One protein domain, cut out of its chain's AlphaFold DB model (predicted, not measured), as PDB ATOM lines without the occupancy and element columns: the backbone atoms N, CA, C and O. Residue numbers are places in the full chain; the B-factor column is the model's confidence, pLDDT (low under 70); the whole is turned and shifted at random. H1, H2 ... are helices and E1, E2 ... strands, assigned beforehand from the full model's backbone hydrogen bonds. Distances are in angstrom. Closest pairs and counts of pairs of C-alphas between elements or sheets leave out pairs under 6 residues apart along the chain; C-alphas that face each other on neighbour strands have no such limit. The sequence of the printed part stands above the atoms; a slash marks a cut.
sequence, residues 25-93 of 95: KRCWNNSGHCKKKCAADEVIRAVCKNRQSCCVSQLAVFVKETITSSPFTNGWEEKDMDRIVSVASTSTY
ATOM      1  N   LYS A  25     193.261 395.798 298.272       69.12
ATOM      2  CA  LYS A  25     194.721 395.794 298.378       69.12
ATOM      3  C   LYS A  25     195.112 396.940 299.293       69.12
ATOM      4  O   LYS A  25     194.698 398.082 299.072       69.12
ATOM      5  N   ARG A  26     195.830 396.603 300.358       76.56
ATOM      6  CA  ARG A  26     196.319 397.609 301.282       76.56
ATOM      7  C   ARG A  26     197.433 398.391 300.593       76.56
ATOM      8  O   ARG A  26     198.172 397.855 299.766       76.56
ATOM      9  N   CYS A  27     197.495 399.673 300.885       79.31
ATOM     10  CA  CYS A  27     198.472 400.613 300.362       79.31
ATOM     11  C   CYS A  27     198.992 401.459 301.531       79.31
ATOM     12  O   CYS A  27     198.523 401.291 302.654       79.31
ATOM     13  N   TRP A  28     199.983 402.321 301.294       81.25
ATOM     14  CA  TRP A  28     200.561 403.179 302.339       81.25
ATOM     15  C   TRP A  28     200.983 402.392 303.595       81.25
ATOM     16  O   TRP A  28     200.436 402.569 304.678       81.25
ATOM     17  N   ASN A  29     201.897 401.439 303.412       76.50
ATOM     18  CA  ASN A  29     202.362 400.526 304.457       76.50
ATOM     19  C   ASN A  29     201.238 399.944 305.336       76.50
ATOM     20  O   ASN A  29     201.203 400.084 306.551       76.50
ATOM     21  N   ASN A  30     200.265 399.313 304.681       74.56
ATOM     22  CA  ASN A  30     199.146 398.624 305.325       74.56
ATOM     23  C   ASN A  30     198.099 399.511 306.030       74.56
ATOM     24  O   ASN A  30     197.085 398.975 306.473       74.56
ATOM     25  N   SER A  31     198.300 400.831 306.087       77.25
ATOM     26  CA  SER A  31     197.387 401.786 306.739       77.25
ATOM     27  C   SER A  31     196.376 402.445 305.790       77.25
ATOM     28  O   SER A  31     195.466 403.147 306.223       77.25
ATOM     29  N   GLY A  32     196.504 402.202 304.484       82.25
ATOM     30  CA  GLY A  32     195.560 402.646 303.465       82.25
ATOM     31  C   GLY A  32     194.890 401.498 302.721       82.25
ATOM     32  O   GLY A  32     195.384 400.369 302.683       82.25
ATOM     33  N   HIS A  33     193.793 401.813 302.037       84.50
ATOM     34  CA  HIS A  33     193.076 400.889 301.164       84.50
ATOM     35  C   HIS A  33     192.911 401.453 299.757       84.50
ATOM     36  O   HIS A  33     192.525 402.604 299.561       84.50
ATOM     37  N   CYS A  34     193.126 400.604 298.754       83.44
ATOM     38  CA  CYS A  34     192.773 400.932 297.380       83.44
ATOM     39  C   CYS A  34     191.246 400.926 297.212       83.44
ATOM     40  O   CYS A  34     190.597 399.894 297.413       83.44
ATOM     41  N   LYS A  35     190.677 402.076 296.838       81.75
ATOM     42  CA  LYS A  35     189.252 402.254 296.521       81.75
ATOM     43  C   LYS A  35     189.105 403.072 295.234       81.75
ATOM     44  O   LYS A  35     190.017 403.773 294.815       81.75
ATOM     45  N   LYS A  36     187.939 403.001 294.581       81.38
ATOM     46  CA  LYS A  36     187.632 403.872 293.423       81.38
ATOM     47  C   LYS A  36     187.352 405.321 293.834       81.38
ATOM     48  O   LYS A  36     187.628 406.232 293.065       81.38
ATOM     49  N   LYS A  37     186.760 405.508 295.014       81.00
ATOM     50  CA  LYS A  37     186.485 406.798 295.649       81.00
ATOM     51  C   LYS A  37     186.838 406.671 297.128       81.00
ATOM     52  O   LYS A  37     186.535 405.632 297.720       81.00
ATOM     53  N   CYS A  38     187.490 407.686 297.679       83.06
ATOM     54  CA  CYS A  38     187.774 407.769 299.110       83.06
ATOM     55  C   CYS A  38     186.562 408.312 299.865       83.06
ATOM     56  O   CYS A  38     185.721 408.993 299.271       83.06
ATOM     57  N   ALA A  39     186.457 407.964 301.146       83.56
ATOM     58  CA  ALA A  39     185.483 408.575 302.042       83.56
ATOM     59  C   ALA A  39     185.862 410.040 302.352       83.56
ATOM     60  O   ALA A  39     186.954 410.485 302.002       83.56
ATOM     61  N   ALA A  40     184.946 410.806 302.952       84.50
ATOM     62  CA  ALA A  40     185.168 412.229 303.237       84.50
ATOM     63  C   ALA A  40     186.262 412.466 304.297       84.50
ATOM     64  O   ALA A  40     186.926 413.495 304.276       84.50
ATOM     65  N   ASP A  41     186.458 411.492 305.184       82.94
ATOM     66  CA  ASP A  41     187.470 411.422 306.242       82.94
ATOM     67  C   ASP A  41     188.795 410.775 305.776       82.94
ATOM     68  O   ASP A  41     189.733 410.586 306.558       82.94
ATOM     69  N   GLU A  42     188.894 410.435 304.487       86.38
ATOM     70  CA  GLU A  42     190.072 409.822 303.883       86.38
ATOM     71  C   GLU A  42     190.761 410.764 302.889       86.38
ATOM     72  O   GLU A  42     190.138 411.488 302.114       86.38
ATOM     73  N   VAL A  43     192.089 410.682 302.844       87.56
ATOM     74  CA  VAL A  43     192.944 411.466 301.955       87.56
ATOM     75  C   VAL A  43     193.545 410.564 300.880       87.56
ATOM     76  O   VAL A  43     193.973 409.437 301.147       87.56
ATOM     77  N   ILE A  44     193.606 411.069 299.646       86.69
ATOM     78  CA  ILE A  44     194.256 410.378 298.529       86.69
ATOM     79  C   ILE A  44     195.766 410.600 298.631       86.69
ATOM     80  O   ILE A  44     196.237 411.726 298.482       86.69
ATOM     81  N   ARG A  45     196.537 409.530 298.846       85.94
ATOM     82  CA  ARG A  45     198.011 409.608 298.922       85.94
ATOM     83  C   ARG A  45     198.734 409.079 297.689       85.94
ATOM     84  O   ARG A  45     199.814 409.554 297.362       85.94
ATOM     85  N   ALA A  46     198.170 408.078 297.020       83.69
ATOM     86  CA  ALA A  46     198.795 407.428 295.872       83.69
ATOM     87  C   ALA A  46     197.743 406.852 294.922       83.69
ATOM     88  O   ALA A  46     196.570 406.731 295.276       83.69
ATOM     89  N   VAL A  47     198.167 406.442 293.729       82.81
ATOM     90  CA  VAL A  47     197.322 405.703 292.786       82.81
ATOM     91  C   VAL A  47     197.689 404.223 292.857       82.81
ATOM     92  O   VAL A  47     198.839 403.833 292.667       82.81
ATOM     93  N   CYS A  48     196.705 403.383 293.146       83.50
ATOM     94  CA  CYS A  48     196.827 401.935 293.116       83.50
ATOM     95  C   CYS A  48     196.744 401.384 291.684       83.50
ATOM     96  O   CYS A  48     196.174 401.997 290.777       83.50
ATOM     97  N   LYS A  49     197.227 400.146 291.497       75.81
ATOM     98  CA  LYS A  49     197.001 399.381 290.259       75.81
ATOM     99  C   LYS A  49     195.489 399.313 289.973       75.81
ATOM    100  O   LYS A  49     194.703 399.109 290.897       75.81
ATOM    101  N   ASN A  50     195.099 399.479 288.706       73.00
ATOM    102  CA  ASN A  50     193.710 399.592 288.213       73.00
ATOM    103  C   ASN A  50     193.042 400.974 288.366       73.00
ATOM    104  O   ASN A  50     191.823 401.033 288.520       73.00
ATOM    105  N   ARG A  51     193.808 402.079 288.306       74.75
ATOM    106  CA  ARG A  51     193.281 403.465 288.373       74.75
ATOM    107  C   ARG A  51     192.428 403.729 289.627       74.75
ATOM    108  O   ARG A  51     191.485 404.511 289.595       74.75
ATOM    109  N   GLN A  52     192.738 403.037 290.719       82.44
ATOM    110  CA  GLN A  52     192.103 403.250 292.018       82.44
ATOM    111  C   GLN A  52     192.946 404.225 292.835       82.44
ATOM    112  O   GLN A  52     194.162 404.270 292.669       82.44
ATOM    113  N   SER A  53     192.329 404.982 293.732       85.81
ATOM    114  CA  SER A  53     193.035 405.822 294.692       85.81
ATOM    115  C   SER A  53     193.380 405.018 295.944       85.81
ATOM    116  O   SER A  53     192.566 404.250 296.456       85.81
ATOM    117  N   CYS A  54     194.601 405.192 296.441       86.94
ATOM    118  CA  CYS A  54     194.983 404.785 297.782       86.94
ATOM    119  C   CYS A  54     194.400 405.793 298.768       86.94
ATOM    120  O   CYS A  54     194.862 406.935 298.833       86.94
ATOM    121  N   CYS A  55     193.373 405.358 299.488       86.94
ATOM    122  CA  CYS A  55     192.680 406.137 300.497       86.94
ATOM    123  C   CYS A  55     193.264 405.800 301.866       86.94
ATOM    124  O   CYS A  55     193.345 404.624 302.230       86.94
ATOM    125  N   VAL A  56     193.689 406.822 302.597       86.62
ATOM    126  CA  VAL A  56     194.282 406.702 303.934       86.62
ATOM    127  C   VAL A  56     193.481 407.584 304.879       86.62
ATOM    128  O   VAL A  56     193.101 408.684 304.489       86.62
ATOM    129  N   SER A  57     193.236 407.133 306.109       85.00
ATOM    130  CA  SER A  57     192.565 407.964 307.115       85.00
ATOM    131  C   SER A  57     193.338 409.266 307.346       85.00
ATOM    132  O   SER A  57     194.566 409.259 307.486       85.00
ATOM    133  N   GLN A  58     192.628 410.392 307.403       85.75
ATOM    134  CA  GLN A  58     193.237 411.693 307.675       85.75
ATOM    135  C   GLN A  58     193.931 411.727 309.045       85.75
ATOM    136  O   GLN A  58     195.006 412.315 309.173       85.75
ATOM    137  N   LEU A  59     193.385 411.012 310.034       83.12
ATOM    138  CA  LEU A  59     194.001 410.844 311.349       83.12
ATOM    139  C   LEU A  59     195.329 410.083 311.255       83.12
ATOM    140  O   LEU A  59     196.322 410.498 311.842       83.12
ATOM    141  N   ALA A  60     195.374 409.004 310.471       81.75
ATOM    142  CA  ALA A  60     196.592 408.220 310.271       81.75
ATOM    143  C   ALA A  60     197.704 409.046 309.601       81.75
ATOM    144  O   ALA A  60     198.878 408.930 309.961       81.75
ATOM    145  N   VAL A  61     197.334 409.927 308.665       83.88
ATOM    146  CA  VAL A  61     198.267 410.889 308.065       83.88
ATOM    147  C   VAL A  61     198.754 411.894 309.105       83.88
ATOM    148  O   VAL A  61     199.959 412.075 309.239       83.88
ATOM    149  N   PHE A  62     197.846 412.503 309.868       85.19
ATOM    150  CA  PHE A  62     198.197 413.487 310.891       85.19
ATOM    151  C   PHE A  62     199.140 412.915 311.955       85.19
ATOM    152  O   PHE A  62     200.148 413.536 312.290       85.19
ATOM    153  N   VAL A  63     198.853 411.708 312.445       84.12
ATOM    154  CA  VAL A  63     199.703 411.006 313.410       84.12
ATOM    155  C   VAL A  63     201.090 410.761 312.816       84.12
ATOM    156  O   VAL A  63     202.085 411.064 313.467       84.12
ATOM    157  N   LYS A  64     201.184 410.301 311.561       82.62
ATOM    158  CA  LYS A  64     202.477 410.074 310.898       82.62
ATOM    159  C   LYS A  64     203.300 411.358 310.749       82.62
ATOM    160  O   LYS A  64     204.496 411.340 311.033       82.62
ATOM    161  N   GLU A  65     202.679 412.458 310.331       81.94
ATOM    162  CA  GLU A  65     203.348 413.762 310.190       81.94
ATOM    163  C   GLU A  65     203.787 414.311 311.557       81.94
ATOM    164  O   GLU A  65     204.925 414.742 311.717       81.94
ATOM    165  N   THR A  66     202.926 414.210 312.576       80.62
ATOM    166  CA  THR A  66     203.234 414.662 313.943       80.62
ATOM    167  C   THR A  66     204.413 413.887 314.521       80.62
ATOM    168  O   THR A  66     205.341 414.485 315.063       80.62
ATOM    169  N   ILE A  67     204.421 412.563 314.350       77.38
ATOM    170  CA  ILE A  67     205.526 411.704 314.781       77.38
ATOM    171  C   ILE A  67     206.806 412.071 314.015       77.38
ATOM    172  O   ILE A  67     207.827 412.315 314.644       77.38
ATOM    173  N   THR A  68     206.744 412.218 312.689       73.75
ATOM    174  CA  THR A  68     207.914 412.581 311.862       73.75
ATOM    175  C   THR A  68     208.483 413.959 312.229       73.75
ATOM    176  O   THR A  68     209.692 414.159 312.194       73.75
ATOM    177  N   SER A  69     207.628 414.910 312.617       71.50
ATOM    178  CA  SER A  69     208.040 416.248 313.062       71.50
ATOM    179  C   SER A  69     208.570 416.295 314.500       71.50
ATOM    180  O   SER A  69     209.176 417.290 314.898       71.50
ATOM    181  N   SER A  70     208.341 415.242 315.295       69.62
ATOM    182  CA  SER A  70     208.755 415.207 316.693       69.62
ATOM    183  C   SER A  70     210.254 414.902 316.805       69.62
ATOM    184  O   SER A  70     210.695 413.836 316.360       69.62
ATOM    185  N   PRO A  71     211.045 415.764 317.475       58.25
ATOM    186  CA  PRO A  71     212.479 415.556 317.685       58.25
ATOM    187  C   PRO A  71     212.807 414.368 318.609       58.25
ATOM    188  O   PRO A  71     213.977 414.123 318.871       58.25
ATOM    189  N   PHE A  72     211.794 413.643 319.105       55.19
ATOM    190  CA  PHE A  72     211.915 412.494 320.012       55.19
ATOM    191  C   PHE A  72     211.928 411.127 319.294       55.19
ATOM    192  O   PHE A  72     211.970 410.078 319.938       55.19
ATOM    193  N   THR A  73     211.834 411.109 317.959       54.84
ATOM    194  CA  THR A  73     211.730 409.870 317.159       54.84
ATOM    195  C   THR A  73     213.061 409.267 316.733       54.84
ATOM    196  O   THR A  73     213.089 408.171 316.183       54.84
ATOM    197  N   ASN A  74     214.175 409.904 317.079       56.69
ATOM    198  CA  ASN A  74     215.546 409.432 316.873       56.69
ATOM    199  C   ASN A  74     215.884 408.087 317.563       56.69
ATOM    200  O   ASN A  74     217.023 407.637 317.475       56.69
ATOM    201  N   GLY A  75     214.911 407.433 318.211       55.91
ATOM    202  CA  GLY A  75     215.021 406.086 318.778       55.91
ATOM    203  C   GLY A  75     213.872 405.120 318.449       55.91
ATOM    204  O   GLY A  75     213.835 404.046 319.040       55.91
ATOM    205  N   TRP A  76     212.932 405.471 317.563       62.22
ATOM    206  CA  TRP A  76     211.804 404.599 317.198       62.22
ATOM    207  C   TRP A  76     212.114 403.893 315.876       62.22
ATOM    208  O   TRP A  76     212.482 404.549 314.901       62.22
ATOM    209  N   GLU A  77     211.962 402.568 315.817       63.91
ATOM    210  CA  GLU A  77     212.085 401.845 314.551       63.91
ATOM    211  C   GLU A  77     210.912 402.211 313.625       63.91
ATOM    212  O   GLU A  77     209.785 402.447 314.067       63.91
ATOM    213  N   GLU A  78     211.150 402.220 312.308       66.56
ATOM    214  CA  GLU A  78     210.124 402.513 311.289       66.56
ATOM    215  C   GLU A  78     208.857 401.651 311.479       66.56
ATOM    216  O   GLU A  78     207.728 402.125 311.353       66.56
ATOM    217  N   LYS A  79     209.049 400.406 311.935       70.38
ATOM    218  CA  LYS A  79     207.985 399.439 312.237       70.38
ATOM    219  C   LYS A  79     207.090 399.843 313.413       70.38
ATOM    220  O   LYS A  79     205.908 399.493 313.406       70.38
ATOM    221  N   ASP A  80     207.612 400.558 314.409       74.12
ATOM    222  CA  ASP A  80     206.823 401.023 315.555       74.12
ATOM    223  C   ASP A  80     205.875 402.147 315.141       74.12
ATOM    224  O   ASP A  80     204.694 402.138 315.501       74.12
ATOM    225  N   MET A  81     206.361 403.068 314.302       70.06
ATOM    226  CA  MET A  81     205.527 404.119 313.717       70.06
ATOM    227  C   MET A  81     204.402 403.516 312.880       70.06
ATOM    228  O   MET A  81     203.237 403.886 313.030       70.06
ATOM    229  N   ASP A  82     204.719 402.525 312.054       72.31
ATOM    230  CA  ASP A  82     203.727 401.844 311.232       72.31
ATOM    231  C   ASP A  82     202.671 401.089 312.045       72.31
ATOM    232  O   ASP A  82     201.499 401.046 311.654       72.31
ATOM    233  N   ARG A  83     203.040 400.548 313.210       76.31
ATOM    234  CA  ARG A  83     202.087 399.927 314.136       76.31
ATOM    235  C   ARG A  83     201.108 400.952 314.706       76.31
ATOM    236  O   ARG A  83     199.908 400.687 314.719       76.31
ATOM    237  N   ILE A  84     201.589 402.123 315.122       76.69
ATOM    238  CA  ILE A  84     200.744 403.207 315.654       76.69
ATOM    239  C   ILE A  84     199.784 403.716 314.578       76.69
ATOM    240  O   ILE A  84     198.578 403.815 314.812       76.69
ATOM    241  N   VAL A  85     200.300 403.974 313.375       75.56
ATOM    242  CA  VAL A  85     199.501 404.414 312.224       75.56
ATOM    243  C   VAL A  85     198.444 403.358 311.866       75.56
ATOM    244  O   VAL A  85     197.297 403.702 311.571       75.56
ATOM    245  N   SER A  86     198.781 402.068 311.956       70.69
ATOM    246  CA  SER A  86     197.842 400.960 311.727       70.69
ATOM    247  C   SER A  86     196.729 400.887 312.780       70.69
ATOM    248  O   SER A  86     195.568 400.670 312.428       70.69
ATOM    249  N   VAL A  87     197.046 401.096 314.064       73.94
ATOM    250  CA  VAL A  87     196.049 401.138 315.150       73.94
ATOM    251  C   VAL A  87     195.102 402.327 314.969       73.94
ATOM    252  O   VAL A  87     193.886 402.138 314.996       73.94
ATOM    253  N   ALA A  88     195.639 403.517 314.679       70.69
ATOM    254  CA  ALA A  88     194.842 404.713 314.398       70.69
ATOM    255  C   ALA A  88     193.897 404.511 313.202       70.69
ATOM    256  O   ALA A  88     192.746 404.933 313.238       70.69
ATOM    257  N   SER A  89     194.364 403.797 312.173       63.16
ATOM    258  CA  SER A  89     193.559 403.459 310.994       63.16
ATOM    259  C   SER A  89     192.478 402.415 311.277       63.16
ATOM    260  O   SER A  89     191.491 402.380 310.561       63.16
ATOM    261  N   THR A  90     192.656 401.538 312.274       59.66
ATOM    262  CA  THR A  90     191.689 400.472 312.609       59.66
ATOM    263  C   THR A  90     190.569 400.989 313.511       59.66
ATOM    264  O   THR A  90     189.426 400.560 313.368       59.66
ATOM    265  N   SER A  91     190.874 401.947 314.393       58.38
ATOM    266  CA  SER A  91     189.895 402.557 315.302       58.38
ATOM    267  C   SER A  91     188.733 403.234 314.565       58.38
ATOM    268  O   SER A  91     187.619 403.208 315.063       58.38
ATOM    269  N   THR A  92     188.964 403.775 313.365       52.03
ATOM    270  CA  THR A  92     187.927 404.425 312.541       52.03
ATOM    271  C   THR A  92     186.981 403.447 311.833       52.03
ATOM    272  O   THR A  92     185.994 403.877 311.255       52.03
ATOM    273  N   TYR A  93     187.274 402.138 311.825       43.78
ATOM    274  CA  TYR A  93     186.390 401.110 311.243       43.78
ATOM    275  C   TYR A  93     185.496 400.415 312.284       43.78
ATOM    276  O   TYR A  93     184.707 399.550 311.905       43.78
TER     277      TYR A  93
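What this domain is: This is residues 25 to 93 of the 95 residues of an uncharacterized protein of Ovis aries (UniProt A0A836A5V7). What is the overall picture? A small sheet of three antiparallel strands makes one end of the domain, and a helical hairpin, H1 and H2, reaches away from it. H1 follows strand E3 with no residue between them and stands up from the sheet, and H2 folds back beside H1 until its residues 85 to 90 graze the sheet. What is it made of, and in which order? The printed part has 69 residues, with three named strands and then two named helices, E1 E2 E3 H1 H2 along the chain; the sheet's order is E1 - E3 - E2, all antiparallel, and the class is mixed, helices and strands. How large is its outline? It is compact, with a radius of gyration of the C-alphas of 12.4 A, yet elongated, spanning 38 by 21 by 18 A.

How they stand to each other: What comes first along the printed part? Residues 26 to 27 form a short antiparallel pairing with residues 32 to 33 of E1, residues 32 to 35. How do the three strands stand to each other? E1 is an edge strand and the antiparallel neighbour of E3, residues 52 to 57, at 143 degrees between their directions, with N 33 and O 55 2.9 A apart and N 53 and O 35 2.8 A apart, both within hydrogen-bond range. E2, residues 42 to 48, is the other edge strand; it forms a hairpin with E3, antiparallel at 145 degrees, with N 48 and O 52 within hydrogen-bond range at 2.7 A and N 54 and O 46 at 2.8 A. The sheet is only just strongly twisted, its C-alphas lying up to 4.2 A off the best plane through them. How does the first helix stand to the sheet? H1, residues 58 to 69, is on the sheet and stands up from it, its line rising 65 degrees out of the local plane, which is fitted to just 6 of the sheet's C-alphas. The closest C-alphas of H1 and E2 are those of Gln 58 and Glu 42, 5.3 A apart. Where does the second helix lie? H2, residues 78 to 91, touches H1 and forms a helical hairpin with it, at a shallow tilt of 26 degrees, opposite ways; their closest C-alphas are those of Ala 60 and Val 85, 5.2 A apart. H2 only grazes the sheet, and its closest C-alpha to E3 is that of Ser 89, 6.0 A from that of Ser 57. In H1 and H2 every O i to N i+4 pair is within hydrogen-bond range.

Where its parts are: Where are the strands? E1 begins with C-alpha 32 at (195.560, 402.646, 303.465) and ends at Lys 35. E2 runs from Glu 42 to Cys 48, 15.0 A from first to last C-alpha, and E3 from Gln 52 to Ser 57, 15.8 A. Where are the helices? H1 begins with C-alpha 58 at (193.237, 411.693, 307.675) and is 16.4 A long from first to last C-alpha. H2 is 20.6 A long and ends with C-alpha 91 at (189.895, 402.557, 315.302).

The domain as a whole: How far does the whole reach? The two C-alphas farthest apart are those of Asn 50 and Phe 72, at 38.8 A. Is the printed part unbroken, and how are its parts linked? It has no cut; the links E2 to E3 and E3 to H1 are tight, and the links E1 to E2 and H1 to H2 are short. Where is the model's confidence low? The mean pLDDT of the printed part is 75.6, and residue 25, residues 70 to 78 and residues 89 to 93 are under 70.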